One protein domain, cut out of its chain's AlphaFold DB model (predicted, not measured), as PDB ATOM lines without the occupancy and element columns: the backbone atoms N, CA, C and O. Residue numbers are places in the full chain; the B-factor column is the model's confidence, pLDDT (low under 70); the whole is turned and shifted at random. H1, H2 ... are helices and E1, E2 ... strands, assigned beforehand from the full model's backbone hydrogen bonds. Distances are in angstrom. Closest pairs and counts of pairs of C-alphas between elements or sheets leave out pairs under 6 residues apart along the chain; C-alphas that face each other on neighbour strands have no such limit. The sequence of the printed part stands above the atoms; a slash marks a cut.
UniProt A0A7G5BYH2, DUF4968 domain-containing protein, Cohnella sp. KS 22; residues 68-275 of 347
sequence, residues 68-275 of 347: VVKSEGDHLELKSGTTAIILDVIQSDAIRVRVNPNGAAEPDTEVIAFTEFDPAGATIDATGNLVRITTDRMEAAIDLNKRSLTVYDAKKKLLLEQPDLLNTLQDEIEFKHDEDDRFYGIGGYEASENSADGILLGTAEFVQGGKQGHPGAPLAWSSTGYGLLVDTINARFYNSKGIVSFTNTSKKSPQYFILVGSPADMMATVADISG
ATOM      1  N   VAL A  68     -46.868  19.243  -3.447       97.50
ATOM      2  CA  VAL A  68     -47.175  18.581  -4.720       97.50
ATOM      3  C   VAL A  68     -46.593  19.417  -5.858       97.50
ATOM      4  O   VAL A  68     -46.958  20.580  -6.028       97.50
ATOM      5  N   VAL A  69     -45.683  18.827  -6.628       97.00
ATOM      6  CA  VAL A  69     -45.067  19.442  -7.813       97.00
ATOM      7  C   VAL A  69     -45.835  19.048  -9.066       97.00
ATOM      8  O   VAL A  69     -46.123  19.897  -9.910       97.00
ATOM      9  N   LYS A  70     -46.185  17.763  -9.178       96.69
ATOM     10  CA  LYS A  70     -46.888  17.210 -10.332       96.69
ATOM     11  C   LYS A  70     -47.832  16.095  -9.895       96.69
ATOM     12  O   LYS A  70     -47.473  15.279  -9.057       96.69
ATOM     13  N   SER A  71     -49.025  16.059 -10.476       96.25
ATOM     14  CA  SER A  71     -49.969  14.945 -10.364       96.25
ATOM     15  C   SER A  71     -50.632  14.769 -11.727       96.25
ATOM     16  O   SER A  71     -51.391  15.639 -12.157       96.25
ATOM     17  N   GLU A  72     -50.267  13.716 -12.454       94.00
ATOM     18  CA  GLU A  72     -50.760  13.456 -13.809       94.00
ATOM     19  C   GLU A  72     -50.831  11.949 -14.066       94.00
ATOM     20  O   GLU A  72     -49.814  11.260 -14.005       94.00
ATOM     21  N   GLY A  73     -52.028  11.446 -14.381       93.25
ATOM     22  CA  GLY A  73     -52.251  10.017 -14.602       93.25
ATOM     23  C   GLY A  73     -51.808   9.187 -13.395       93.25
ATOM     24  O   GLY A  73     -52.280   9.410 -12.284       93.25
ATOM     25  N   ASP A  74     -50.868   8.275 -13.631       96.81
ATOM     26  CA  ASP A  74     -50.313   7.350 -12.637       96.81
ATOM     27  C   ASP A  74     -49.104   7.912 -11.866       96.81
ATOM     28  O   ASP A  74     -48.463   7.190 -11.104       96.81
ATOM     29  N   HIS A  75     -48.764   9.187 -12.071       97.69
ATOM     30  CA  HIS A  75     -47.542   9.800 -11.560       97.69
ATOM     31  C   HIS A  75     -47.830  10.934 -10.571       97.69
ATOM     32  O   HIS A  75     -48.494  11.920 -10.907       97.69
ATOM     33  N   LEU A  76     -47.250  10.826  -9.375       98.31
ATOM     34  CA  LEU A  76     -47.220  11.867  -8.352       98.31
ATOM     35  C   LEU A  76     -45.770  12.248  -8.037       98.31
ATOM     36  O   LEU A  76     -44.975  11.420  -7.595       98.31
ATOM     37  N   GLU A  77     -45.449  13.528  -8.185       98.25
ATOM     38  CA  GLU A  77     -44.179  14.115  -7.769       98.25
ATOM     39  C   GLU A  77     -44.416  15.102  -6.629       98.25
ATOM     40  O   GLU A  77     -45.190  16.059  -6.742       98.25
ATOM     41  N   LEU A  78     -43.711  14.873  -5.526       98.00
ATOM     42  CA  LEU A  78     -43.680  15.712  -4.339       98.00
ATOM     43  C   LEU A  78     -42.265  16.254  -4.123       98.00
ATOM     44  O   LEU A  78     -41.271  15.675  -4.564       98.00
ATOM     45  N   LYS A  79     -42.161  17.346  -3.369       96.69
ATOM     46  CA  LYS A  79     -40.882  17.949  -2.992       96.69
ATOM     47  C   LYS A  79     -40.868  18.368  -1.527       96.69
ATOM     48  O   LYS A  79     -41.868  18.868  -1.024       96.69
ATOM     49  N   SER A  80     -39.722  18.200  -0.873       95.38
ATOM     50  CA  SER A  80     -39.394  18.798   0.431       95.38
ATOM     51  C   SER A  80     -37.950  19.293   0.384       95.38
ATOM     52  O   SER A  80     -37.029  18.488   0.210       95.38
ATOM     53  N   GLY A  81     -37.728  20.604   0.525       92.50
ATOM     54  CA  GLY A  81     -36.410  21.201   0.320       92.50
ATOM     55  C   GLY A  81     -35.842  20.872  -1.067       92.50
ATOM     56  O   GLY A  81     -36.449  21.173  -2.095       92.50
ATOM     57  N   THR A  82     -34.663  20.243  -1.117       92.31
ATOM     58  CA  THR A  82     -34.021  19.807  -2.371       92.31
ATOM     59  C   THR A  82     -34.374  18.376  -2.781       92.31
ATOM     60  O   THR A  82     -34.018  17.961  -3.881       92.31
ATOM     61  N   THR A  83     -35.071  17.618  -1.936       96.25
ATOM     62  CA  THR A  83     -35.410  16.214  -2.191       96.25
ATOM     63  C   THR A  83     -36.681  16.114  -3.025       96.25
ATOM     64  O   THR A  83     -37.697  16.721  -2.679       96.25
ATOM     65  N   ALA A  84     -36.631  15.319  -4.096       97.50
ATOM     66  CA  ALA A  84     -37.807  14.929  -4.870       97.50
ATOM     67  C   ALA A  84     -38.291  13.550  -4.410       97.50
ATOM     68  O   ALA A  84     -37.483  12.637  -4.232       97.50
ATOM     69  N   ILE A  85     -39.596  13.400  -4.216       98.19
ATOM     70  CA  ILE A  85     -40.241  12.143  -3.842       98.19
ATOM     71  C   ILE A  85     -41.229  11.811  -4.948       98.19
ATOM     72  O   ILE A  85     -42.133  12.595  -5.222       98.19
ATOM     73  N   ILE A  86     -41.044  10.670  -5.600       98.31
ATOM     74  CA  ILE A  86     -41.840  10.272  -6.757       98.31
ATOM     75  C   ILE A  86     -42.566   8.978  -6.425       98.31
ATOM     76  O   ILE A  86     -41.932   8.005  -6.015       98.31
ATOM     77  N   LEU A  87     -43.880   8.976  -6.619       98.50
ATOM     78  CA  LEU A  87     -44.729   7.801  -6.515       98.50
ATOM     79  C   LEU A  87     -45.341   7.541  -7.892       98.50
ATOM     80  O   LEU A  87     -46.109   8.360  -8.392       98.50
ATOM     81  N   ASP A  88     -44.992   6.406  -8.490       98.25
ATOM     82  CA  ASP A  88     -45.570   5.940  -9.750       98.25
ATOM     83  C   ASP A  88     -46.435   4.708  -9.477       98.25
ATOM     84  O   ASP A  88     -45.955   3.731  -8.895       98.25
ATOM     85  N   VAL A  89     -47.690   4.722  -9.918       98.31
ATOM     86  CA  VAL A  89     -48.530   3.520  -9.938       98.31
ATOM     87  C   VAL A  89     -48.158   2.714 -11.175       98.31
ATOM     88  O   VAL A  89     -48.527   3.061 -12.291       98.31
ATOM     89  N   ILE A  90     -47.366   1.663 -10.981       97.56
ATOM     90  CA  ILE A  90     -46.800   0.881 -12.090       97.56
ATOM     91  C   ILE A  90     -47.736  -0.236 -12.559       97.56
ATOM     92  O   ILE A  90     -47.639  -0.688 -13.692       97.56
ATOM     93  N   GLN A  91     -48.631  -0.683 -11.679       97.50
ATOM     94  CA  GLN A  91     -49.719  -1.621 -11.947       97.50
ATOM     95  C   GLN A  91     -50.863  -1.303 -10.982       97.50
ATOM     96  O   GLN A  91     -50.660  -0.623  -9.973       97.50
ATOM     97  N   SER A  92     -52.064  -1.824 -11.250       97.19
ATOM     98  CA  SER A  92     -53.235  -1.614 -10.383       97.19
ATOM     99  C   SER A  92     -52.985  -1.968  -8.912       97.19
ATOM    100  O   SER A  92     -53.668  -1.458  -8.034       97.19
ATOM    101  N   ASP A  93     -52.002  -2.812  -8.630       97.06
ATOM    102  CA  ASP A  93     -51.666  -3.381  -7.335       97.06
ATOM    103  C   ASP A  93     -50.211  -3.116  -6.902       97.06
ATOM    104  O   ASP A  93     -49.742  -3.720  -5.935       97.06
ATOM    105  N   ALA A  94     -49.496  -2.204  -7.571       98.19
ATOM    106  CA  ALA A  94     -48.128  -1.862  -7.199       98.19
ATOM    107  C   ALA A  94     -47.774  -0.382  -7.375       98.19
ATOM    108  O   ALA A  94     -48.050   0.241  -8.403       98.19
ATOM    109  N   ILE A  95     -47.096   0.165  -6.365       98.44
ATOM    110  CA  ILE A  95     -46.566   1.534  -6.358       98.44
ATOM    111  C   ILE A  95     -45.048   1.467  -6.272       98.44
ATOM    112  O   ILE A  95     -44.505   0.860  -5.348       98.44
ATOM    113  N   ARG A  96     -44.364   2.141  -7.198       98.62
ATOM    114  CA  ARG A  96     -42.936   2.446  -7.100       98.62
ATOM    115  C   ARG A  96     -42.762   3.763  -6.358       98.62
ATOM    116  O   ARG A  96     -43.308   4.778  -6.779       98.62
ATOM    117  N   VAL A  97     -41.945   3.760  -5.313       98.62
ATOM    118  CA  VAL A  97     -41.559   4.961  -4.572       98.62
ATOM    119  C   VAL A  97     -40.072   5.220  -4.767       98.62
ATOM    120  O   VAL A  97     -39.249   4.319  -4.608       98.62
ATOM    121  N   ARG A  98     -39.726   6.460  -5.112       98.00
ATOM    122  CA  ARG A  98     -38.348   6.938  -5.260       98.00
ATOM    123  C   ARG A  98     -38.141   8.175  -4.407       98.00
ATOM    124  O   ARG A  98     -38.930   9.115  -4.486       98.00
ATOM    125  N   VAL A  99     -37.073   8.190  -3.619       97.69
ATOM    126  CA  VAL A  99     -36.679   9.337  -2.795       97.69
ATOM    127  C   VAL A  99     -35.312   9.810  -3.272       97.69
ATOM    128  O   VAL A  99     -34.284   9.214  -2.973       97.69
ATOM    129  N   ASN A 100     -35.305  10.890  -4.049       96.94
ATOM    130  CA  ASN A 100     -34.136  11.380  -4.769       96.94
ATOM    131  C   ASN A 100     -33.558  12.615  -4.058       96.94
ATOM    132  O   ASN A 100     -34.096  13.722  -4.222       96.94
ATOM    133  N   PRO A 101     -32.476  12.476  -3.267       93.81
ATOM    134  CA  PRO A 101     -31.821  13.625  -2.657       93.81
ATOM    135  C   PRO A 101     -31.297  14.561  -3.750       93.81
ATOM    136  O   PRO A 101     -30.707  14.131  -4.741       93.81
ATOM    137  N   ASN A 102     -31.527  15.865  -3.585       91.56
ATOM    138  CA  ASN A 102     -31.201  16.886  -4.592       91.56
ATOM    139  C   ASN A 102     -31.879  16.677  -5.962       91.56
ATOM    140  O   ASN A 102     -31.426  17.234  -6.962       91.56
ATOM    141  N   GLY A 103     -32.948  15.876  -6.019       89.94
ATOM    142  CA  GLY A 103     -33.689  15.577  -7.243       89.94
ATOM    143  C   GLY A 103     -32.980  14.618  -8.205       89.94
ATOM    144  O   GLY A 103     -33.474  14.413  -9.310       89.94
ATOM    145  N   ALA A 104     -31.849  14.024  -7.811       92.00
ATOM    146  CA  ALA A 104     -31.087  13.100  -8.645       92.00
ATOM    147  C   ALA A 104     -31.287  11.646  -8.191       92.00
ATOM    148  O   ALA A 104     -31.139  11.337  -7.008       92.00
ATOM    149  N   ALA A 105     -31.609  10.764  -9.140       94.00
ATOM    150  CA  ALA A 105     -31.650   9.321  -8.926       94.00
ATOM    151  C   ALA A 105     -30.297   8.691  -9.288       94.00
ATOM    152  O   ALA A 105     -29.672   9.067 -10.283       94.00
ATOM    153  N   GLU A 106     -29.862   7.716  -8.501       95.19
ATOM    154  CA  GLU A 106     -28.783   6.807  -8.877       95.19
ATOM    155  C   GLU A 106     -29.313   5.717  -9.816       95.19
ATOM    156  O   GLU A 106     -30.508   5.404  -9.779       95.19
ATOM    157  N   PRO A 107     -28.433   5.108 -10.632       95.69
ATOM    158  CA  PRO A 107     -28.798   3.969 -11.464       95.69
ATOM    159  C   PRO A 107     -29.460   2.847 -10.658       95.69
ATOM    160  O   PRO A 107     -29.165   2.655  -9.474       95.69
ATOM    161  N   ASP A 108     -30.359   2.110 -11.299       96.69
ATOM    162  CA  ASP A 108     -30.948   0.910 -10.712       96.69
ATOM    163  C   ASP A 108     -29.891  -0.184 -10.504       96.69
ATOM    164  O   ASP A 108     -28.901  -0.256 -11.240       96.69
ATOM    165  N   THR A 109     -30.096  -1.031  -9.495       95.75
ATOM    166  CA  THR A 109     -29.292  -2.248  -9.329       95.75
ATOM    167  C   THR A 109     -29.773  -3.351 -10.275       95.75
ATOM    168  O   THR A 109     -30.803  -3.243 -10.939       95.75
ATOM    169  N   GLU A 110     -29.058  -4.470 -10.288       92.38
ATOM    170  CA  GLU A 110     -29.363  -5.681 -11.054       92.38
ATOM    171  C   GLU A 110     -30.696  -6.341 -10.658       92.38
ATOM    172  O   GLU A 110     -31.145  -7.276 -11.320       92.38
ATOM    173  N   VAL A 111     -31.331  -5.864  -9.585       94.50
ATOM    174  CA  VAL A 111     -32.666  -6.278  -9.139       94.50
ATOM    175  C   VAL A 111     -33.751  -5.779 -10.098       94.50
ATOM    176  O   VAL A 111     -34.784  -6.433 -10.242       94.50
ATOM    177  N   ILE A 112     -33.537  -4.636 -10.758       96.94
ATOM    178  CA  ILE A 112     -34.536  -3.975 -11.604       96.94
ATOM    179  C   ILE A 112     -34.153  -4.155 -13.071       96.94
ATOM    180  O   ILE A 112     -33.114  -3.681 -13.524       96.94
ATOM    181  N   ALA A 113     -35.012  -4.834 -13.828       95.94
ATOM    182  CA  ALA A 113     -34.815  -5.052 -15.258       95.94
ATOM    183  C   ALA A 113     -35.619  -4.062 -16.111       95.94
ATOM    184  O   ALA A 113     -35.173  -3.683 -17.195       95.94
ATOM    185  N   PHE A 114     -36.795  -3.649 -15.630       95.25
ATOM    186  CA  PHE A 114     -37.725  -2.792 -16.358       95.25
ATOM    187  C   PHE A 114     -38.186  -1.614 -15.501       95.25
ATOM    188  O   PHE A 114     -38.491  -1.752 -14.317       95.25
ATOM    189  N   THR A 115     -38.239  -0.434 -16.119       92.06
ATOM    190  CA  THR A 115     -38.590   0.833 -15.456       92.06
ATOM    191  C   THR A 115     -39.775   1.547 -16.097       92.06
ATOM    192  O   THR A 115     -40.284   2.510 -15.511       92.06
ATOM    193  N   GLU A 116     -40.210   1.063 -17.259       92.88
ATOM    194  CA  GLU A 116     -41.356   1.539 -18.025       92.88
ATOM    195  C   GLU A 116     -42.494   0.526 -17.903       92.88
ATOM    196  O   GLU A 116     -42.284  -0.676 -18.065       92.88
ATOM    197  N   PHE A 117     -43.695   1.026 -17.613       94.50
ATOM    198  CA  PHE A 117     -44.890   0.221 -17.389       94.50
ATOM    199  C   PHE A 117     -46.066   0.832 -18.147       94.50
ATOM    200  O   PHE A 117     -46.118   2.051 -18.345       94.50
ATOM    201  N   ASP A 118     -47.000  -0.017 -18.571       92.50
ATOM    202  CA  ASP A 118     -48.254   0.444 -19.159       92.50
ATOM    203  C   ASP A 118     -49.075   1.229 -18.116       92.50
ATOM    204  O   ASP A 118     -48.983   0.929 -16.923       92.50
ATOM    205  N   PRO A 119     -49.894   2.212 -18.534       92.25
ATOM    206  CA  PRO A 119     -50.713   2.986 -17.606       92.25
ATOM    207  C   PRO A 119     -51.604   2.097 -16.728       92.25
ATOM    208  O   PRO A 119     -52.382   1.285 -17.234       92.25
ATOM    209  N   ALA A 120     -51.519   2.287 -15.412       94.25
ATOM    210  CA  ALA A 120     -52.273   1.533 -14.416       94.25
ATOM    211  C   ALA A 120     -53.712   2.046 -14.245       94.25
ATOM    212  O   ALA A 120     -54.570   1.321 -13.739       94.25
ATOM    213  N   GLY A 121     -53.996   3.281 -14.676       93.88
ATOM    214  CA  GLY A 121     -55.332   3.878 -14.603       93.88
ATOM    215  C   GLY A 121     -55.721   4.345 -13.198       93.88
ATOM    216  O   GLY A 121     -56.903   4.337 -12.844       93.88
ATOM    217  N   ALA A 122     -54.742   4.738 -12.386       97.25
ATOM    218  CA  ALA A 122     -54.952   5.262 -11.051       97.25
ATOM    219  C   ALA A 122     -55.642   6.631 -11.066       97.25
ATOM    220  O   ALA A 122     -55.492   7.448 -11.975       97.25
ATOM    221  N   THR A 123     -56.389   6.907  -9.999       97.75
ATOM    222  CA  THR A 123     -56.918   8.242  -9.706       97.75
ATOM    223  C   THR A 123     -56.113   8.858  -8.572       97.75
ATOM    224  O   THR A 123     -56.054   8.285  -7.483       97.75
ATOM    225  N   ILE A 124     -55.525  10.032  -8.813       97.94
ATOM    226  CA  ILE A 124     -54.743  10.771  -7.817       97.94
ATOM    227  C   ILE A 124     -55.486  12.051  -7.430       97.94
ATOM    228  O   ILE A 124     -55.524  13.023  -8.186       97.94
ATOM    229  N   ASP A 125     -56.063  12.059  -6.231       97.12
ATOM    230  CA  ASP A 125     -56.628  13.251  -5.607       97.12
ATOM    231  C   ASP A 125     -55.552  13.932  -4.762       97.12
ATOM    232  O   ASP A 125     -55.249  13.516  -3.643       97.12
ATOM    233  N   ALA A 126     -54.956  14.981  -5.325       95.06
ATOM    234  CA  ALA A 126     -53.942  15.797  -4.668       95.06
ATOM    235  C   ALA A 126     -54.521  17.067  -4.016       95.06
ATOM    236  O   ALA A 126     -53.816  18.068  -3.865       95.06
ATOM    237  N   THR A 127     -55.811  17.066  -3.654       90.44
ATOM    238  CA  THR A 127     -56.444  18.217  -3.004       90.44
ATOM    239  C   THR A 127     -56.226  18.206  -1.484       90.44
ATOM    240  O   THR A 127     -56.630  17.304  -0.756       90.44
ATOM    241  N   GLY A 128     -55.584  19.257  -0.969       92.81
ATOM    242  CA  GLY A 128     -55.349  19.425   0.468       92.81
ATOM    243  C   GLY A 128     -54.143  18.645   1.004       92.81
ATOM    244  O   GLY A 128     -53.206  18.343   0.277       92.81
ATOM    245  N   ASN A 129     -54.138  18.384   2.317       96.44
ATOM    246  CA  ASN A 129     -52.993  17.770   3.007       96.44
ATOM    247  C   ASN A 129     -52.874  16.255   2.792       96.44
ATOM    248  O   ASN A 129     -51.787  15.706   2.928       96.44
ATOM    249  N   LEU A 130     -53.990  15.569   2.547       97.56
ATOM    250  CA  LEU A 130     -54.015  14.117   2.431       97.56
ATOM    251  C   LEU A 130     -54.219  13.747   0.966       97.56
ATOM    252  O   LEU A 130     -55.352  13.708   0.494       97.56
ATOM    253  N   VAL A 131     -53.117  13.488   0.269       98.25
ATOM    254  CA  VAL A 131     -53.136  13.061  -1.131       98.25
ATOM    255  C   VAL A 131     -53.531  11.592  -1.187       98.25
ATOM    256  O   VAL A 131     -52.965  10.777  -0.456       98.25
ATOM    257  N   ARG A 132     -54.490  11.235  -2.041       98.19
ATOM    258  CA  ARG A 132     -54.954   9.851  -2.204       98.19
ATOM    259  C   ARG A 132     -54.701   9.355  -3.613       98.19
ATOM    260  O   ARG A 132     -55.158   9.959  -4.576       98.19
ATOM    261  N   ILE A 133     -54.037   8.215  -3.711       98.31
ATOM    262  CA  ILE A 133     -53.851   7.440  -4.931       98.31
ATOM    263  C   ILE A 133     -54.769   6.222  -4.820       98.31
ATOM    264  O   ILE A 133     -54.671   5.464  -3.857       98.31
ATOM    265  N   THR A 134     -55.680   6.043  -5.773       98.19
ATOM    266  CA  THR A 134     -56.671   4.956  -5.752       98.19
ATOM    267  C   THR A 134     -56.634   4.156  -7.045       98.19
ATOM    268  O   THR A 134     -56.635   4.731  -8.133       98.19
ATOM    269  N   THR A 135     -56.679   2.834  -6.910       98.06
ATOM    270  CA  THR A 135     -56.925   1.873  -7.990       98.06
ATOM    271  C   THR A 135     -58.108   0.973  -7.607       98.06
ATOM    272  O   THR A 135     -58.736   1.153  -6.562       98.06
ATOM    273  N   ASP A 136     -58.432  -0.018  -8.434       96.88
ATOM    274  CA  ASP A 136     -59.400  -1.066  -8.094       96.88
ATOM    275  C   ASP A 136     -58.862  -2.090  -7.073       96.88
ATOM    276  O   ASP A 136     -59.652  -2.811  -6.457       96.88
ATOM    277  N   ARG A 137     -57.539  -2.148  -6.853       97.38
ATOM    278  CA  ARG A 137     -56.883  -3.128  -5.964       97.38
ATOM    279  C   ARG A 137     -56.366  -2.541  -4.648       97.38
ATOM    280  O   ARG A 137     -56.260  -3.290  -3.675       97.38
ATOM    281  N   MET A 138     -56.064  -1.244  -4.590       97.88
ATOM    282  CA  MET A 138     -55.454  -0.606  -3.419       97.88
ATOM    283  C   MET A 138     -55.798   0.884  -3.287       97.88
ATOM    284  O   MET A 138     -56.250   1.542  -4.225       97.88
ATOM    285  N   GLU A 139     -55.538   1.428  -2.101       98.50
ATOM    286  CA  GLU A 139     -55.441   2.871  -1.869       98.50
ATOM    287  C   GLU A 139     -54.122   3.185  -1.161       98.50
ATOM    288  O   GLU A 139     -53.779   2.538  -0.174       98.50
ATOM    289  N   ALA A 140     -53.416   4.215  -1.620       98.56
ATOM    290  CA  ALA A 140     -52.293   4.808  -0.912       98.56
ATOM    291  C   ALA A 140     -52.620   6.251  -0.521       98.56
ATOM    292  O   ALA A 140     -53.055   7.051  -1.347       98.56
ATOM    293  N   ALA A 141     -52.403   6.588   0.746       98.44
ATOM    294  CA  ALA A 141     -52.652   7.909   1.301       98.44
ATOM    295  C   ALA A 141     -51.340   8.534   1.787       98.44
ATOM    296  O   ALA A 141     -50.629   7.936   2.595       98.44
ATOM    297  N   ILE A 142     -51.035   9.739   1.311       98.62
ATOM    298  CA  ILE A 142     -49.835  10.497   1.665       98.62
ATOM    299  C   ILE A 142     -50.259  11.719   2.476       98.62
ATOM    300  O   ILE A 142     -50.977  12.585   1.975       98.62
ATOM    301  N   ASP A 143     -49.816  11.801   3.730       98.12
ATOM    302  CA  ASP A 143     -50.021  12.977   4.584       98.12
ATOM    303  C   ASP A 143     -48.835  13.927   4.390       98.12
ATOM    304  O   ASP A 143     -47.727  13.642   4.843       98.12
ATOM    305  N   LEU A 144     -49.052  15.045   3.693       97.31
ATOM    306  CA  LEU A 144     -47.981  15.959   3.285       97.31
ATOM    307  C   LEU A 144     -47.261  16.603   4.481       97.31
ATOM    308  O   LEU A 144     -46.048  16.804   4.438       97.31
ATOM    309  N   ASN A 145     -47.988  16.887   5.564       95.38
ATOM    310  CA  ASN A 145     -47.427  17.458   6.788       95.38
ATOM    311  C   ASN A 145     -46.689  16.419   7.636       95.38
ATOM    312  O   ASN A 145     -45.633  16.724   8.190       95.38
ATOM    313  N   LYS A 146     -47.229  15.199   7.763       95.19
ATOM    314  CA  LYS A 146     -46.552  14.116   8.504       95.19
ATOM    315  C   LYS A 146     -45.449  13.439   7.703       95.19
ATOM    316  O   LYS A 146     -44.631  12.750   8.301       95.19
ATOM    317  N   ARG A 147     -45.444  13.625   6.382       96.00
ATOM    318  CA  ARG A 147     -44.575  12.945   5.412       96.00
ATOM    319  C   ARG A 147     -44.755  11.426   5.375       96.00
ATOM    320  O   ARG A 147     -43.874  10.711   4.904       96.00
ATOM    321  N   SER A 148     -45.885  10.931   5.867       97.75
ATOM    322  CA  SER A 148     -46.169   9.502   5.961       97.75
ATOM    323  C   SER A 148     -46.884   8.993   4.714       97.75
ATOM    324  O   SER A 148     -47.715   9.705   4.147       97.75
ATOM    325  N   LEU A 149     -46.629   7.738   4.357       98.62
ATOM    326  CA  LEU A 149     -47.361   6.984   3.341       98.62
ATOM    327  C   LEU A 149     -48.084   5.819   4.022       98.62
ATOM    328  O   LEU A 149     -47.467   5.037   4.734       98.62
ATOM    329  N   THR A 150     -49.384   5.677   3.797       98.75
ATOM    330  CA  THR A 150     -50.184   4.570   4.331       98.75
ATOM    331  C   THR A 150     -50.859   3.828   3.191       98.75
ATOM    332  O   THR A 150     -51.482   4.464   2.344       98.75
ATOM    333  N   VAL A 151     -50.760   2.499   3.172       98.69
ATOM    334  CA  VAL A 151     -51.299   1.658   2.096       98.69
ATOM    335  C   VAL A 151     -52.395   0.744   2.630       98.69
ATOM    336  O   VAL A 151     -52.261   0.130   3.691       98.69
ATOM    337  N   TYR A 152     -53.479   0.657   1.867       98.50
ATOM    338  CA  TYR A 152     -54.669  -0.126   2.158       98.50
ATOM    339  C   TYR A 152     -55.001  -1.055   0.991       98.50
ATOM    340  O   TYR A 152     -54.747  -0.726  -0.170       98.50
ATOM    341  N   ASP A 153     -55.647  -2.181   1.288       97.50
ATOM    342  CA  ASP A 153     -56.252  -3.022   0.253       97.50
ATOM    343  C   ASP A 153     -57.539  -2.391  -0.329       97.50
ATOM    344  O   ASP A 153     -58.062  -1.382   0.160       97.50
ATOM    345  N   ALA A 154     -58.106  -3.021  -1.362       95.69
ATOM    346  CA  ALA A 154     -59.377  -2.614  -1.972       95.69
ATOM    347  C   ALA A 154     -60.559  -2.533  -0.980       95.69
ATOM    348  O   ALA A 154     -61.536  -1.824  -1.229       95.69
ATOM    349  N   LYS A 155     -60.489  -3.244   0.154       96.31
ATOM    350  CA  LYS A 155     -61.506  -3.256   1.219       96.31
ATOM    351  C   LYS A 155     -61.227  -2.220   2.313       96.31
ATOM    352  O   LYS A 155     -61.941  -2.208   3.315       96.31
ATOM    353  N   LYS A 156     -60.234  -1.344   2.122       96.69
ATOM    354  CA  LYS A 156     -59.772  -0.339   3.093       96.69
ATOM    355  C   LYS A 156     -59.187  -0.944   4.375       96.69
ATOM    356  O   LYS A 156     -59.126  -0.264   5.399       96.69
ATOM    357  N   LYS A 157     -58.734  -2.201   4.340       96.88
ATOM    358  CA  LYS A 157     -57.914  -2.769   5.416       96.88
ATOM    359  C   LYS A 157     -56.524  -2.143   5.336       96.88
ATOM    360  O   LYS A 157     -55.922  -2.135   4.266       96.88
ATOM    361  N   LEU A 158     -56.021  -1.636   6.459       97.88
ATOM    362  CA  LEU A 158     -54.639  -1.170   6.577       97.88
ATOM    363  C   LEU A 158     -53.673  -2.340   6.337       97.88
ATOM    364  O   LEU A 158     -53.848  -3.404   6.932       97.88
ATOM    365  N   LEU A 159     -52.681  -2.134   5.469       97.69
ATOM    366  CA  LEU A 159     -51.627  -3.111   5.182       97.69
ATOM    367  C   LEU A 159     -50.304  -2.695   5.820       97.69
ATOM    368  O   LEU A 159     -49.730  -3.453   6.589       97.69
ATOM    369  N   LEU A 160     -49.840  -1.479   5.528       97.31
ATOM    370  CA  LEU A 160     -48.596  -0.945   6.081       97.31
ATOM    371  C   LEU A 160     -48.598   0.587   6.111       97.31
ATOM    372  O   LEU A 160     -49.296   1.250   5.339       97.31
ATOM    373  N   GLU A 161     -47.779   1.151   6.991       98.25
ATOM    374  CA  GLU A 161     -47.526   2.588   7.095       98.25
ATOM    375  C   GLU A 161     -46.023   2.835   7.065       98.25
ATOM    376  O   GLU A 161     -45.291   2.345   7.914       98.25
ATOM    377  N   GLN A 162     -45.557   3.662   6.146       97.75
ATOM    378  CA  GLN A 162     -44.254   4.291   6.249       97.75
ATOM    379  C   GLN A 162     -44.397   5.609   7.017       97.75
ATOM    380  O   GLN A 162     -45.024   6.541   6.501       97.75
ATOM    381  N   PRO A 163     -43.841   5.726   8.237       95.88
ATOM    382  CA  PRO A 163     -44.112   6.875   9.101       95.88
ATOM    383  C   PRO A 163     -43.556   8.192   8.561       95.88
ATOM    384  O   PRO A 163     -44.101   9.252   8.852       95.88
ATOM    385  N   ASP A 164     -42.458   8.121   7.807       95.50
ATOM    386  CA  ASP A 164     -41.799   9.275   7.209       95.50
ATOM    387  C   ASP A 164     -40.974   8.840   5.992       95.50
ATOM    388  O   ASP A 164     -39.962   8.148   6.120       95.50
ATOM    389  N   LEU A 165     -41.394   9.271   4.806       96.19
ATOM    390  CA  LEU A 165     -40.729   8.974   3.538       96.19
ATOM    391  C   LEU A 165     -39.278   9.492   3.498       96.19
ATOM    392  O   LEU A 165     -38.437   8.900   2.822       96.19
ATOM    393  N   LEU A 166     -38.942  10.553   4.244       94.62
ATOM    394  CA  LEU A 166     -37.581  11.104   4.269       94.62
ATOM    395  C   LEU A 166     -36.615  10.328   5.168       94.62
ATOM    396  O   LEU A 166     -35.404  10.489   5.013       94.62
ATOM    397  N   ASN A 167     -37.104   9.467   6.069       92.31
ATOM    398  CA  ASN A 167     -36.218   8.628   6.886       92.31
ATOM    399  C   ASN A 167     -35.404   7.649   6.033       92.31
ATOM    400  O   ASN A 167     -34.294   7.298   6.419       92.31
ATOM    401  N   THR A 168     -35.889   7.323   4.833       89.56
ATOM    402  CA  THR A 168     -35.169   6.511   3.842       89.56
ATOM    403  C   THR A 168     -33.791   7.075   3.475       89.56
ATOM    404  O   THR A 168     -32.870   6.316   3.180       89.56
ATOM    405  N   LEU A 169     -33.592   8.396   3.585       90.25
ATOM    406  CA  LEU A 169     -32.298   9.049   3.354       90.25
ATOM    407  C   LEU A 169     -31.255   8.763   4.449       90.25
ATOM    408  O   LEU A 169     -30.081   9.088   4.271       90.25
ATOM    409  N   GLN A 170     -31.658   8.164   5.573       87.44
ATOM    410  CA  GLN A 170     -30.773   7.750   6.667       87.44
ATOM    411  C   GLN A 170     -30.262   6.308   6.508       87.44
ATOM    412  O   GLN A 170     -29.812   5.719   7.485       87.44
ATOM    413  N   ASP A 171     -30.295   5.763   5.286       85.75
ATOM    414  CA  ASP A 171     -29.875   4.387   4.977       85.75
ATOM    415  C   ASP A 171     -30.755   3.306   5.641       85.75
ATOM    416  O   ASP A 171     -30.305   2.200   5.950       85.75
ATOM    417  N   GLU A 172     -32.026   3.651   5.868       92.38
ATOM    418  CA  GLU A 172     -33.042   2.779   6.452       92.38
ATOM    419  C   GLU A 172     -34.419   3.031   5.826       92.38
ATOM    420  O   GLU A 172     -34.999   4.107   5.968       92.38
ATOM    421  N   ILE A 173     -34.979   2.016   5.169       96.62
ATOM    422  CA  ILE A 173     -36.357   2.024   4.676       96.62
ATOM    423  C   ILE A 173     -37.219   1.274   5.687       96.62
ATOM    424  O   ILE A 173     -37.210   0.046   5.711       96.62
ATOM    425  N   GLU A 174     -37.942   2.017   6.522       96.75
ATOM    426  CA  GLU A 174     -38.767   1.489   7.613       96.75
ATOM    427  C   GLU A 174     -40.265   1.549   7.284       96.75
ATOM    428  O   GLU A 174     -40.762   2.561   6.783       96.75
ATOM    429  N   PHE A 175     -40.991   0.496   7.650       98.12
ATOM    430  CA  PHE A 175     -42.447   0.435   7.633       98.12
ATOM    431  C   PHE A 175     -42.973  -0.129   8.952       98.12
ATOM    432  O   PHE A 175     -42.387  -1.032   9.544       98.12
ATOM    433  N   LYS A 176     -44.129   0.367   9.377       98.19
ATOM    434  CA  LYS A 176     -44.963  -0.242  10.403       98.19
ATOM    435  C   LYS A 176     -45.961  -1.198   9.771       98.19
ATOM    436  O   LYS A 176     -46.523  -0.900   8.713       98.19
ATOM    437  N   HIS A 177     -46.214  -2.296  10.459       96.88
ATOM    438  CA  HIS A 177     -47.140  -3.347  10.058       96.88
ATOM    439  C   HIS A 177     -47.808  -3.971  11.295       96.88
ATOM    440  O   HIS A 177     -47.502  -3.589  12.428       96.88
ATOM    441  N   ASP A 178     -48.739  -4.903  11.090       95.94
ATOM    442  CA  ASP A 178     -49.390  -5.613  12.192       95.94
ATOM    443  C   ASP A 178     -48.394  -6.594  12.837       95.94
ATOM    444  O   ASP A 178     -47.658  -7.282  12.131       95.94
ATOM    445  N   GLU A 179     -48.328  -6.672  14.169       94.69
ATOM    446  CA  GLU A 179     -47.382  -7.573  14.851       94.69
ATOM    447  C   GLU A 179     -47.639  -9.057  14.537       94.69
ATOM    448  O   GLU A 179     -46.715  -9.865  14.636       94.69
ATOM    449  N   ASP A 180     -48.861  -9.401  14.116       92.94
ATOM    450  CA  ASP A 180     -49.240 -10.753  13.704       92.94
ATOM    451  C   ASP A 180     -48.857 -11.071  12.242       92.94
ATOM    452  O   ASP A 180     -49.044 -12.207  11.780       92.94
ATOM    453  N   ASP A 181     -48.311 -10.103  11.492       94.44
ATOM    454  CA  ASP A 181     -47.851 -10.323  10.122       94.44
ATOM    455  C   ASP A 181     -46.688 -11.319  10.068       94.44
ATOM    456  O   ASP A 181     -45.686 -11.236  10.782       94.44
ATOM    457  N   ARG A 182     -46.810 -12.277   9.146       92.75
ATOM    458  CA  ARG A 182     -45.810 -13.318   8.903       92.75
ATOM    459  C   ARG A 182     -45.128 -13.038   7.580       92.75
ATOM    460  O   ARG A 182     -45.799 -13.043   6.548       92.75
ATOM    461  N   PHE A 183     -43.816 -12.842   7.620       94.62
ATOM    462  CA  PHE A 183     -43.025 -12.516   6.441       94.62
ATOM    463  C   PHE A 183     -42.365 -13.742   5.815       94.62
ATOM    464  O   PHE A 183     -41.987 -14.692   6.497       94.62
ATOM    465  N   TYR A 184     -42.208 -13.670   4.499       94.88
ATOM    466  CA  TYR A 184     -41.596 -14.660   3.618       94.88
ATOM    467  C   TYR A 184     -40.772 -13.930   2.546       94.88
ATOM    468  O   TYR A 184     -40.927 -12.721   2.356       94.88
ATOM    469  N   GLY A 185     -39.950 -14.657   1.792       94.31
ATOM    470  CA  GLY A 185     -39.088 -14.087   0.749       94.31
ATOM    471  C   GLY A 185     -37.626 -14.139   1.168       94.31
ATOM    472  O   GLY A 185     -37.271 -15.046   1.900       94.31
ATOM    473  N   ILE A 186     -36.803 -13.196   0.705       93.06
ATOM    474  CA  ILE A 186     -35.352 -13.044   0.930       93.06
ATOM    475  C   ILE A 186     -34.519 -14.315   0.734       93.06
ATOM    476  O   ILE A 186     -33.787 -14.426  -0.251       93.06
ATOM    477  N   GLY A 187     -34.622 -15.254   1.663       86.88
ATOM    478  CA  GLY A 187     -33.927 -16.527   1.686       86.88
ATOM    479  C   GLY A 187     -34.874 -17.728   1.678       86.88
ATOM    480  O   GLY A 187     -36.092 -17.631   1.545       86.88
ATOM    481  N   GLY A 188     -34.276 -18.902   1.820       79.69
ATOM    482  CA  GLY A 188     -34.958 -20.106   2.281       79.69
ATOM    483  C   GLY A 188     -34.222 -20.637   3.506       79.69
ATOM    484  O   GLY A 188     -33.242 -20.030   3.933       79.69
ATOM    485  N   TYR A 189     -34.657 -21.778   4.033       76.94
ATOM    486  CA  TYR A 189     -33.913 -22.431   5.104       76.94
ATOM    487  C   TYR A 189     -32.614 -23.054   4.566       76.94
ATOM    488  O   TYR A 189     -32.588 -23.678   3.500       76.94
ATOM    489  N   GLU A 190     -31.531 -22.889   5.315       75.12
ATOM    490  CA  GLU A 190     -30.225 -23.477   5.030       75.12
ATOM    491  C   GLU A 190     -30.202 -24.980   5.355       75.12
ATOM    492  O   GLU A 190     -31.003 -25.499   6.135       75.12
ATOM    493  N   ALA A 191     -29.229 -25.711   4.801       76.19
ATOM    494  CA  ALA A 191     -29.122 -27.165   4.983       76.19
ATOM    495  C   ALA A 191     -28.983 -27.614   6.456       76.19
ATOM    496  O   ALA A 191     -29.245 -28.774   6.776       76.19
ATOM    497  N   SER A 192     -28.538 -26.717   7.340       77.50
ATOM    498  CA  SER A 192     -28.363 -26.954   8.777       77.50
ATOM    499  C   SER A 192     -29.514 -26.439   9.646       77.50
ATOM    500  O   SER A 192     -29.454 -26.589  10.866       77.50
ATOM    501  N   GLU A 193     -30.531 -25.812   9.058       78.62
ATOM    502  CA  GLU A 193     -31.641 -25.208   9.795       78.62
ATOM    503  C   GLU A 193     -32.795 -26.190  10.028       78.62
ATOM    504  O   GLU A 193     -32.990 -27.168   9.304       78.62
ATOM    505  N   ASN A 194     -33.563 -25.942  11.090       80.75
ATOM    506  CA  ASN A 194     -34.744 -26.736  11.405       80.75
ATOM    507  C   ASN A 194     -35.904 -26.328  10.486       80.75
ATOM    508  O   ASN A 194     -36.270 -25.160  10.426       80.75
ATOM    509  N   SER A 195     -36.539 -27.300   9.835       82.38
ATOM    510  CA  SER A 195     -37.647 -27.062   8.908       82.38
ATOM    511  C   SER A 195     -39.001 -26.780   9.577       82.38
ATOM    512  O   SER A 195     -40.000 -26.673   8.868       82.38
ATOM    513  N   ALA A 196     -39.088 -26.725  10.912       84.62
ATOM    514  CA  ALA A 196     -40.352 -26.543  11.638       84.62
ATOM    515  C   ALA A 196     -41.072 -25.231  11.277       84.62
ATOM    516  O   ALA A 196     -42.293 -25.233  11.128       84.62
ATOM    517  N   ASP A 197     -40.313 -24.151  11.077       78.62
ATOM    518  CA  ASP A 197     -40.837 -22.835  10.685       78.62
ATOM    519  C   ASP A 197     -40.938 -22.670   9.153       78.62
ATOM    520  O   ASP A 197     -41.458 -21.676   8.644       78.62
ATOM    521  N   GLY A 198     -40.500 -23.671   8.383       85.38
ATOM    522  CA  GLY A 198     -40.548 -23.653   6.925       85.38
ATOM    523  C   GLY A 198     -39.714 -22.518   6.328       85.38
ATOM    524  O   GLY A 198     -38.500 -22.497   6.477       85.38
ATOM    525  N   ILE A 199     -40.371 -21.608   5.606       88.62
ATOM    526  CA  ILE A 199     -39.752 -20.472   4.892       88.62
ATOM    527  C   ILE A 199     -40.125 -19.114   5.509       88.62
ATOM    528  O   ILE A 199     -40.118 -18.090   4.826       88.62
ATOM    529  N   LEU A 200     -40.546 -19.113   6.774       90.69
ATOM    530  CA  LEU A 200     -40.835 -17.882   7.502       90.69
ATOM    531  C   LEU A 200     -39.544 -17.119   7.762       90.69
ATOM    532  O   LEU A 200     -38.568 -17.697   8.229       90.69
ATOM    533  N   LEU A 201     -39.577 -15.814   7.518       90.50
ATOM    534  CA  LEU A 201     -38.467 -14.944   7.863       90.50
ATOM    535  C   LEU A 201     -38.406 -14.720   9.370       90.50
ATOM    536  O   LEU A 201     -39.425 -14.473  10.025       90.50
ATOM    537  N   GLY A 202     -37.186 -14.777   9.900       88.56
ATOM    538  CA  GLY A 202     -36.914 -14.440  11.286       88.56
ATOM    539  C   GLY A 202     -36.880 -12.930  11.529       88.56
ATOM    540  O   GLY A 202     -37.384 -12.110  10.762       88.56
ATOM    541  N   THR A 203     -36.240 -12.548  12.635       91.62
ATOM    542  CA  THR A 203     -36.070 -11.138  13.014       91.62
ATOM    543  C   THR A 203     -35.047 -10.401  12.159       91.62
ATOM    544  O   THR A 203     -35.101  -9.176  12.089       91.62
ATOM    545  N   ALA A 204     -34.087 -11.102  11.557       93.12
ATOM    546  CA  ALA A 204     -33.026 -10.479  10.784       93.12
ATOM    547  C   ALA A 204     -32.548 -11.400   9.665       93.12
ATOM    548  O   ALA A 204     -32.251 -12.559   9.930       93.12
ATOM    549  N   GLU A 205     -32.395 -10.853   8.460       92.19
ATOM    550  CA  GLU A 205     -31.903 -11.585   7.292       92.19
ATOM    551  C   GLU A 205     -30.814 -10.801   6.556       92.19
ATOM    552  O   GLU A 205     -30.751  -9.564   6.584       92.19
ATOM    553  N   PHE A 206     -29.934 -11.535   5.878       91.88
ATOM    554  CA  PHE A 206     -28.996 -10.950   4.927       91.88
ATOM    555  C   PHE A 206     -29.658 -10.838   3.554       91.88
ATOM    556  O   PHE A 206     -30.121 -11.827   2.998       91.88
ATOM    557  N   VAL A 207     -29.625  -9.645   2.966       94.19
ATOM    558  CA  VAL A 207     -30.096  -9.402   1.599       94.19
ATOM    559  C   VAL A 207     -28.885  -9.411   0.671       94.19
ATOM    560  O   VAL A 207     -28.371  -8.367   0.261       94.19
ATOM    561  N   GLN A 208     -28.347 -10.606   0.434       90.44
ATOM    562  CA  GLN A 208     -27.214 -10.823  -0.464       90.44
ATOM    563  C   GLN A 208     -27.241 -12.235  -1.052       90.44
ATOM    564  O   GLN A 208     -27.527 -13.202  -0.343       90.44
ATOM    565  N   GLY A 209     -26.836 -12.373  -2.315       84.31
ATOM    566  CA  GLY A 209     -26.506 -13.684  -2.869       84.31
ATOM    567  C   GLY A 209     -25.349 -14.305  -2.081       84.31
ATOM    568  O   GLY A 209     -24.293 -13.690  -1.930       84.31
ATOM    569  N   GLY A 210     -25.556 -15.503  -1.540       74.00
ATOM    570  CA  GLY A 210     -24.637 -16.113  -0.577       74.00
ATOM    571  C   GLY A 210     -23.988 -17.414  -1.044       74.00
ATOM    572  O   GLY A 210     -24.206 -17.919  -2.149       74.00
ATOM    573  N   LYS A 211     -23.150 -17.977  -0.165       67.12
ATOM    574  CA  LYS A 211     -22.507 -19.280  -0.391       67.12
ATOM    575  C   LYS A 211     -23.575 -20.371  -0.531       67.12
ATOM    576  O   LYS A 211     -24.643 -20.278   0.053       67.12
ATOM    577  N   GLN A 212     -23.265 -21.406  -1.312       69.25
ATOM    578  CA  GLN A 212     -24.142 -22.567  -1.546       69.25
ATOM    579  C   GLN A 212     -25.520 -22.256  -2.160       69.25
ATOM    580  O   GLN A 212     -26.404 -23.106  -2.135       69.25
ATOM    581  N   GLY A 213     -25.684 -21.092  -2.797       69.81
ATOM    582  CA  GLY A 213     -26.901 -20.768  -3.543       69.81
ATOM    583  C   GLY A 213     -27.982 -20.068  -2.726       69.81
ATOM    584  O   GLY A 213     -29.127 -20.048  -3.171       69.81
ATOM    585  N   HIS A 214     -27.635 -19.474  -1.577       81.12
ATOM    586  CA  HIS A 214     -28.547 -18.591  -0.854       81.12
ATOM    587  C   HIS A 214     -29.040 -17.463  -1.789       81.12
ATOM    588  O   HIS A 214     -28.199 -16.721  -2.314       81.12
ATOM    589  N   PRO A 215     -30.360 -17.338  -2.032       80.88
ATOM    590  CA  PRO A 215     -30.887 -16.456  -3.070       80.88
ATOM    591  C   PRO A 215     -30.810 -14.976  -2.670       80.88
ATOM    592  O   PRO A 215     -30.454 -14.153  -3.510       80.88
ATOM    593  N   GLY A 216     -31.090 -14.649  -1.402       89.88
ATOM    594  CA  GLY A 216     -30.893 -13.328  -0.792       89.88
ATOM    595  C   GLY A 216     -31.554 -12.154  -1.515       89.88
ATOM    596  O   GLY A 216     -31.019 -11.046  -1.484       89.88
ATOM    597  N   ALA A 217     -32.670 -12.388  -2.207       93.06
ATOM    598  CA  ALA A 217     -33.340 -11.357  -2.995       93.06
ATOM    599  C   ALA A 217     -33.937 -10.270  -2.076       93.06
ATOM    600  O   ALA A 217     -34.466 -10.598  -1.019       93.06
ATOM    601  N   PRO A 218     -33.937  -8.981  -2.446       96.12
ATOM    602  CA  PRO A 218     -34.487  -7.899  -1.618       96.12
ATOM    603  C   PRO A 218     -36.026  -7.840  -1.650       96.12
ATOM    604  O   PRO A 218     -36.615  -6.774  -1.818       96.12
ATOM    605  N   LEU A 219     -36.684  -8.993  -1.521       97.38
ATOM    606  CA  LEU A 219     -38.131  -9.163  -1.572       97.38
ATOM    607  C   LEU A 219     -38.622  -9.771  -0.261       97.38
ATOM    608  O   LEU A 219     -38.311 -10.925   0.025       97.38
ATOM    609  N   ALA A 220     -39.435  -9.032   0.487       97.31
ATOM    610  CA  ALA A 220     -40.147  -9.535   1.657       97.31
ATOM    611  C   ALA A 220     -41.654  -9.365   1.453       97.31
ATOM    612  O   ALA A 220     -42.100  -8.306   1.025       97.31
ATOM    613  N   TRP A 221     -42.457 -10.377   1.754       97.25
ATOM    614  CA  TRP A 221     -43.911 -10.301   1.600       97.25
ATOM    615  C   TRP A 221     -44.642 -10.957   2.760       97.25
ATOM    616  O   TRP A 221     -44.147 -11.911   3.359       97.25
ATOM    617  N   SER A 222     -45.826 -10.433   3.071       96.31
ATOM    618  CA  SER A 222     -46.711 -10.951   4.107       96.31
ATOM    619  C   SER A 222     -47.903 -11.669   3.492       96.31
ATOM    620  O   SER A 222     -48.529 -11.202   2.535       96.31
ATOM    621  N   SER A 223     -48.292 -12.791   4.101       91.25
ATOM    622  CA  SER A 223     -49.519 -13.508   3.730       91.25
ATOM    623  C   SER A 223     -50.803 -12.703   3.974       91.25
ATOM    624  O   SER A 223     -51.876 -13.132   3.555       91.25
ATOM    625  N   THR A 224     -50.723 -11.551   4.650       94.31
ATOM    626  CA  THR A 224     -51.868 -10.659   4.887       94.31
ATOM    627  C   THR A 224     -52.184  -9.727   3.723       94.31
ATOM    628  O   THR A 224     -53.231  -9.074   3.764       94.31
ATOM    629  N   GLY A 225     -51.354  -9.733   2.674       96.94
ATOM    630  CA  GLY A 225     -51.707  -9.196   1.362       96.94
ATOM    631  C   GLY A 225     -50.831  -8.059   0.847       96.94
ATOM    632  O   GLY A 225     -51.301  -7.296   0.006       96.94
ATOM    633  N   TYR A 226     -49.588  -7.926   1.320       98.12
ATOM    634  CA  TYR A 226     -48.634  -6.956   0.776       98.12
ATOM    635  C   TYR A 226     -47.211  -7.510   0.641       98.12
ATOM    636  O   TYR A 226     -46.834  -8.474   1.310       98.12
ATOM    637  N   GLY A 227     -46.412  -6.874  -0.213       98.31
ATOM    638  CA  GLY A 227     -45.004  -7.173  -0.441       98.31
ATOM    639  C   GLY A 227     -44.164  -5.911  -0.594       98.31
ATOM    640  O   GLY A 227     -44.665  -4.856  -0.970       98.31
ATOM    641  N   LEU A 228     -42.879  -6.034  -0.286       98.50
ATOM    642  CA  LEU A 228     -41.863  -4.994  -0.355       98.50
ATOM    643  C   LEU A 228     -40.702  -5.526  -1.195       98.50
ATOM    644  O   LEU A 228     -40.037  -6.481  -0.793       98.50
ATOM    645  N   LEU A 229     -40.464  -4.911  -2.351       98.50
ATOM    646  CA  LEU A 229     -39.273  -5.142  -3.170       98.50
ATOM    647  C   LEU A 229     -38.394  -3.894  -3.103       98.50
ATOM    648  O   LEU A 229     -38.850  -2.811  -3.464       98.50
ATOM    649  N   VAL A 230     -37.149  -4.022  -2.659       98.12
ATOM    650  CA  VAL A 230     -36.219  -2.890  -2.532       98.12
ATOM    651  C   VAL A 230     -35.137  -2.978  -3.602       98.12
ATOM    652  O   VAL A 230     -34.523  -4.024  -3.786       98.12
ATOM    653  N   ASP A 231     -34.867  -1.876  -4.296       97.38
ATOM    654  CA  ASP A 231     -33.757  -1.783  -5.244       97.38
ATOM    655  C   ASP A 231     -32.429  -1.627  -4.486       97.38
ATOM    656  O   ASP A 231     -31.944  -0.521  -4.238       97.38
ATOM    657  N   THR A 232     -31.877  -2.750  -4.025       95.69
ATOM    658  CA  THR A 232     -30.640  -2.782  -3.243       95.69
ATOM    659  C   THR A 232     -29.898  -4.105  -3.391       95.69
ATOM    660  O   THR A 232     -30.498  -5.160  -3.581       95.69
ATOM    661  N   ILE A 233     -28.584  -4.055  -3.182       93.62
ATOM    662  CA  ILE A 233     -27.716  -5.224  -3.004       93.62
ATOM    663  C   ILE A 233     -26.977  -5.132  -1.662       93.62
ATOM    664  O   ILE A 233     -26.712  -4.034  -1.177       93.62
ATOM    665  N   ASN A 234     -26.622  -6.271  -1.060       92.94
ATOM    666  CA  ASN A 234     -25.846  -6.358   0.190       92.94
ATOM    667  C   ASN A 234     -26.460  -5.602   1.389       92.94
ATOM    668  O   ASN A 234     -25.743  -4.995   2.192       92.94
ATOM    669  N   ALA A 235     -27.785  -5.656   1.519       95.50
ATOM    670  CA  ALA A 235     -28.523  -4.989   2.588       95.50
ATOM    671  C   ALA A 235     -28.821  -5.927   3.770       95.50
ATOM    672  O   ALA A 235     -28.469  -7.113   3.791       95.50
ATOM    673  N   ARG A 236     -29.485  -5.378   4.784       95.81
ATOM    674  CA  ARG A 236     -30.015  -6.106   5.936       95.81
ATOM    675  C   ARG A 236     -31.508  -5.910   6.027       95.81
ATOM    676  O   ARG A 236     -31.971  -4.779   5.941       95.81
ATOM    677  N   PHE A 237     -32.225  -6.991   6.269       96.75
ATOM    678  CA  PHE A 237     -33.637  -6.949   6.609       96.75
ATOM    679  C   PHE A 237     -33.808  -7.167   8.106       96.75
ATOM    680  O   PHE A 237     -33.121  -8.013   8.681       96.75
ATOM    681  N   TYR A 238     -34.733  -6.432   8.713       96.75
ATOM    682  CA  TYR A 238     -35.149  -6.605  10.096       96.75
ATOM    683  C   TYR A 238     -36.673  -6.638  10.197       96.75
ATOM    684  O   TYR A 238     -37.355  -5.869   9.530       96.75
ATOM    685  N   ASN A 239     -37.196  -7.503  11.066       94.88
ATOM    686  CA  ASN A 239     -38.614  -7.606  11.403       94.88
ATOM    687  C   ASN A 239     -38.772  -7.783  12.921       94.88
ATOM    688  O   ASN A 239     -38.370  -8.803  13.486       94.88
ATOM    689  N   SER A 240     -39.320  -6.783  13.610       93.25
ATOM    690  CA  SER A 240     -39.501  -6.827  15.061       93.25
ATOM    691  C   SER A 240     -40.586  -5.861  15.526       93.25
ATOM    692  O   SER A 240     -40.524  -4.675  15.220       93.25
ATOM    693  N   LYS A 241     -41.528  -6.348  16.350       90.31
ATOM    694  CA  LYS A 241     -42.521  -5.524  17.075       90.31
ATOM    695  C   LYS A 241     -43.300  -4.559  16.169       90.31
ATOM    696  O   LYS A 241     -43.340  -3.355  16.420       90.31
ATOM    697  N   GLY A 242     -43.851  -5.093  15.077       95.25
ATOM    698  CA  GLY A 242     -44.664  -4.321  14.133       95.25
ATOM    699  C   GLY A 242     -43.854  -3.334  13.293       95.25
ATOM    700  O   GLY A 242     -44.426  -2.402  12.733       95.25
ATOM    701  N   ILE A 243     -42.530  -3.499  13.235       96.56
ATOM    702  CA  ILE A 243     -41.629  -2.721  12.390       96.56
ATOM    703  C   ILE A 243     -40.851  -3.678  11.492       96.56
ATOM    704  O   ILE A 243     -40.191  -4.603  11.971       96.56
ATOM    705  N   VAL A 244     -40.878  -3.387  10.195       97.31
ATOM    706  CA  VAL A 244     -40.052  -4.036   9.183       97.31
ATOM    707  C   VAL A 244     -39.151  -2.992   8.536       97.31
ATOM    708  O   VAL A 244     -39.623  -1.917   8.161       97.31
ATOM    709  N   SER A 245     -37.855  -3.274   8.411       97.38
ATOM    710  CA  SER A 245     -36.927  -2.340   7.774       97.38
ATOM    711  C   SER A 245     -35.847  -2.999   6.926       97.38
ATOM    712  O   SER A 245     -35.421  -4.129   7.169       97.38
ATOM    713  N   PHE A 246     -35.406  -2.260   5.909       97.75
ATOM    714  CA  PHE A 246     -34.213  -2.556   5.125       97.75
ATOM    715  C   PHE A 246     -33.146  -1.514   5.449       97.75
ATOM    716  O   PHE A 246     -33.377  -0.324   5.259       97.75
ATOM    717  N   THR A 247     -31.984  -1.950   5.926       96.69
ATOM    718  CA  THR A 247     -30.867  -1.076   6.324       96.69
ATOM    719  C   THR A 247     -29.590  -1.438   5.575       96.69
ATOM    720  O   THR A 247     -29.498  -2.528   5.001       96.69
ATOM    721  N   ASN A 248     -28.594  -0.547   5.602       95.19
ATOM    722  CA  ASN A 248     -27.351  -0.708   4.836       95.19
ATOM    723  C   ASN A 248     -27.653  -0.929   3.345       95.19
ATOM    724  O   ASN A 248     -27.150  -1.857   2.710       95.19
ATOM    725  N   THR A 249     -28.562  -0.112   2.822       95.06
ATOM    726  CA  THR A 249     -28.973  -0.146   1.424       95.06
ATOM    727  C   THR A 249     -27.839   0.355   0.530       95.06
ATOM    728  O   THR A 249     -27.049   1.224   0.904       95.06
ATOM    729  N   SER A 250     -27.725  -0.188  -0.680       93.69
ATOM    730  CA  SER A 250     -26.615   0.144  -1.583       93.69
ATOM    731  C   SER A 250     -26.729   1.528  -2.229       93.69
ATOM    732  O   SER A 250     -25.763   1.982  -2.839       93.69
ATOM    733  N   LYS A 251     -27.889   2.192  -2.116       93.25
ATOM    734  CA  LYS A 251     -28.216   3.459  -2.789       93.25
ATOM    735  C   LYS A 251     -28.458   4.578  -1.773       93.25
ATOM    736  O   LYS A 251     -29.054   4.367  -0.724       93.25
ATOM    737  N   LYS A 252     -28.026   5.797  -2.099       92.50
ATOM    738  CA  LYS A 252     -28.373   7.043  -1.387       92.50
ATOM    739  C   LYS A 252     -29.664   7.684  -1.886       92.50
ATOM    740  O   LYS A 252     -30.192   8.561  -1.211       92.50
ATOM    741  N   SER A 253     -30.163   7.237  -3.033       94.75
ATOM    742  CA  SER A 253     -31.487   7.529  -3.584       94.75
ATOM    743  C   SER A 253     -32.370   6.273  -3.502       94.75
ATOM    744  O   SER A 253     -32.379   5.457  -4.428       94.75
ATOM    745  N   PRO A 254     -33.063   6.043  -2.372       95.62
ATOM    746  CA  PRO A 254     -33.850   4.835  -2.170       95.62
ATOM    747  C   PRO A 254     -34.947   4.682  -3.223       95.62
ATOM    748  O   PRO A 254     -35.715   5.614  -3.481       95.62
ATOM    749  N   GLN A 255     -35.046   3.475  -3.774       97.69
ATOM    750  CA  GLN A 255     -36.129   3.043  -4.645       97.69
ATOM    751  C   GLN A 255     -36.678   1.714  -4.131       97.69
ATOM    752  O   GLN A 255     -35.927   0.787  -3.831       97.69
ATOM    753  N   TYR A 256     -37.995   1.621  -4.009       98.38
ATOM    754  CA  TYR A 256     -38.671   0.404  -3.580       98.38
ATOM    755  C   TYR A 256     -40.091   0.361  -4.128       98.38
ATOM    756  O   TYR A 256     -40.641   1.361  -4.591       98.38
ATOM    757  N   PHE A 257     -40.676  -0.825  -4.079       98.69
ATOM    758  CA  PHE A 257     -41.993  -1.125  -4.598       98.69
ATOM    759  C   PHE A 257     -42.833  -1.715  -3.480       98.69
ATOM    760  O   PHE A 257     -42.396  -2.635  -2.784       98.69
ATOM    761  N   ILE A 258     -44.038  -1.183  -3.332       98.69
ATOM    762  CA  ILE A 258     -45.060  -1.733  -2.454       98.69
ATOM    763  C   ILE A 258     -46.044  -2.474  -3.347       98.69
ATOM    764  O   ILE A 258     -46.638  -1.875  -4.242       98.69
ATOM    765  N   LEU A 259     -46.179  -3.772  -3.108       98.62
ATOM    766  CA  LEU A 259     -47.030  -4.696  -3.851       98.62
ATOM    767  C   LEU A 259     -48.236  -5.052  -2.984       98.62
ATOM    768  O   LEU A 259     -48.081  -5.233  -1.778       98.62
ATOM    769  N   VAL A 260     -49.420  -5.188  -3.571       98.44
ATOM    770  CA  VAL A 260     -50.667  -5.498  -2.859       98.44
ATOM    771  C   VAL A 260     -51.362  -6.684  -3.525       98.44
ATOM    772  O   VAL A 260     -51.396  -6.794  -4.738       98.44
ATOM    773  N   GLY A 261     -51.967  -7.585  -2.755       97.25
ATOM    774  CA  GLY A 261     -52.780  -8.674  -3.302       97.25
ATOM    775  C   GLY A 261     -52.353 -10.049  -2.820       97.25
ATOM    776  O   GLY A 261     -51.917 -10.214  -1.685       97.25
ATOM    777  N   SER A 262     -52.551 -11.072  -3.653       96.75
ATOM    778  CA  SER A 262     -52.134 -12.430  -3.304       96.75
ATOM    779  C   SER A 262     -50.633 -12.626  -3.558       96.75
ATOM    780  O   SER A 262     -50.068 -11.937  -4.406       96.75
ATOM    781  N   PRO A 263     -49.971 -13.605  -2.911       95.50
ATOM    782  CA  PRO A 263     -48.575 -13.915  -3.219       95.50
ATOM    783  C   PRO A 263     -48.335 -14.225  -4.705       95.50
ATOM    784  O   PRO A 263     -47.283 -13.893  -5.235       95.50
ATOM    785  N   ALA A 264     -49.311 -14.821  -5.399       96.12
ATOM    786  CA  ALA A 264     -49.208 -15.083  -6.834       96.12
ATOM    787  C   ALA A 264     -49.208 -13.788  -7.663       96.12
ATOM    788  O   ALA A 264     -48.390 -13.664  -8.573       96.12
ATOM    789  N   ASP A 265     -50.075 -12.830  -7.315       95.94
ATOM    790  CA  ASP A 265     -50.126 -11.512  -7.963       95.94
ATOM    791  C   ASP A 265     -48.802 -10.767  -7.733       95.94
ATOM    792  O   ASP A 265     -48.151 -10.350  -8.686       95.94
ATOM    793  N   MET A 266     -48.315 -10.735  -6.484       97.00
ATOM    794  CA  MET A 266     -47.038 -10.093  -6.149       97.00
ATOM    795  C   MET A 266     -45.869 -10.678  -6.940       97.00
ATOM    796  O   MET A 266     -45.044  -9.929  -7.447       97.00
ATOM    797  N   MET A 267     -45.781 -12.006  -7.073       96.81
ATOM    798  CA  MET A 267     -44.705 -12.637  -7.847       96.81
ATOM    799  C   MET A 267     -44.820 -12.342  -9.347       96.81
ATOM    800  O   MET A 267     -43.794 -12.246 -10.020       96.81
ATOM    801  N   ALA A 268     -46.038 -12.176  -9.874       96.69
ATOM    802  CA  ALA A 268     -46.244 -11.745 -11.254       96.69
ATOM    803  C   ALA A 268     -45.729 -10.314 -11.462       96.69
ATOM    804  O   ALA A 268     -44.937 -10.087 -12.377       96.69
ATOM    805  N   THR A 269     -46.074  -9.388 -10.565       97.19
ATOM    806  CA  THR A 269     -45.582  -8.005 -10.619       97.19
ATOM    807  C   THR A 269     -44.072  -7.923 -10.407       97.19
ATOM    808  O   THR A 269     -43.389  -7.209 -11.137       97.19
ATOM    809  N   VAL A 270     -43.506  -8.700  -9.474       97.56
ATOM    810  CA  VAL A 270     -42.044  -8.812  -9.312       97.56
ATOM    811  C   VAL A 270     -41.407  -9.272 -10.616       97.56
ATOM    812  O   VAL A 270     -40.432  -8.669 -11.041       97.56
ATOM    813  N   ALA A 271     -41.967 -10.272 -11.301       97.00
ATOM    814  CA  ALA A 271     -41.441 -10.729 -12.584       97.00
ATOM    815  C   ALA A 271     -41.555  -9.673 -13.702       97.00
ATOM    816  O   ALA A 271     -40.728  -9.670 -14.614       97.00
ATOM    817  N   ASP A 272     -42.537  -8.771 -13.651       97.12
ATOM    818  CA  ASP A 272     -42.609  -7.624 -14.564       97.12
ATOM    819  C   ASP A 272     -41.557  -6.547 -14.228       97.12
ATOM    820  O   ASP A 272     -41.058  -5.895 -15.141       97.12
ATOM    821  N   ILE A 273     -41.160  -6.395 -12.957       97.75
ATOM    822  CA  ILE A 273     -40.127  -5.439 -12.509       97.75
ATOM    823  C   ILE A 273     -38.703  -5.985 -12.730       97.75
ATOM    824  O   ILE A 273     -37.852  -5.321 -13.324       97.75
ATOM    825  N   SER A 274     -38.422  -7.195 -12.239       96.56
ATOM    826  CA  SER A 274     -37.091  -7.825 -12.218       96.56
ATOM    827  C   SER A 274     -36.819  -8.724 -13.425       96.56
ATOM    828  O   SER A 274     -35.706  -9.208 -13.616       96.56
ATOM    829  N   GLY A 275     -37.840  -8.976 -14.241       95.56
ATOM    830  CA  GLY A 275     -37.767  -9.800 -15.435       95.56
ATOM    831  C   GLY A 275     -38.296 -11.221 -15.261       95.56
ATOM    832  O   GLY A 275     -38.124 -11.883 -14.235       95.56
TER     833      GLY A 275
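What this domain is: This is residues 68 to 275 of the 347 residues of the protein "DUF4968 domain-containing protein" of Cohnella sp. KS 22 (UniProt A0A7G5BYH2). A long, twisted wall of eight strands makes one layer; the meander E5 to E9 is face to face with part of it as a sandwich, and E10, E16, E15 and E12 form a smaller sheet beyond E9. H2 packs on the wall's other face, and the loop of residues 186 to 203 makes one end of the longest axis. The 208 printed residues, mostly strand by class, run E1 to E9, H1, E10 to E17, H2; the sheets E1-E2-E3-E4-E17-E14-E13-E11, E5-E6-E7-E8-E9 and E10-E16-E15-E12 are all antiparallel. The whole is compact, with a radius of gyration of the C-alphas of 16.4 A and spans of 54, 36 and 33 A.

Where its parts are: E1, residues 68 to 72, begins at C-alpha 68 (-47.175, 18.581, -4.720). E2 is 75 to 80, E3 is 83 to 91 and 24.9 A long, and E4 is 94 to 100, 19.4 A. E5 is 123 to 125, E6 130 to 134, E7 138 to 143, E8 148 to 153 and E9 158 to 162. H1 is 165 to 170, E10 172 to 176, E11 183 to 185 and E12 204 to 207. E13 is 219 to 222, E14 226 to 230, E15 235 to 240, E16 243 to 247 and E17 255 to 260, 17.0 A. H2, 263 to 274, is 15.8 A long and ends at C-alpha 274 (-37.091, -7.825, -12.218).

How they stand to each other: E1 to E4 form a meander, each strand the antiparallel neighbour of the one before; in the hairpin E3 and E4, N 86 and O 98 are 2.9 A apart. E4 and E17 are antiparallel at 161 degrees, with N 97 and O 256 at 2.8 A. E17 and E14 follow, with N 259 and O 227 at 2.8 A. In the sandwich, two sheets face to face, the facing parts are 9.5 A centre to centre; in E7 and E8, N 141 and O 150 are 2.8 A apart. The closest C-alphas of E9 and E10, Gln 162 and Phe 175, are 4.5 A apart. In E10 and E16, N 173 and O 246 are 2.8 A apart. H2 is on the eight-stranded sheet at a height of 8.3 A, along the strands; its closest C-alpha pair with E17 is Met 266 and Leu 259, 5.9 A. H1 is on the opposite face, at a height of 8.9 A. Every O i to N i+4 pair is within hydrogen-bond range in H2; H1 has 0 of 2, but 2 of 3 O i to N i+3 pairs.

The domain as a whole: The farthest C-alphas, Thr 127 and Ser 192, are 54.5 A apart. The printed part has no cut. The links E4 to E5, E11 to E12 and E12 to E13 are long. Mean pLDDT of the printed part is 94.1; residues 211 to 213 are under 70.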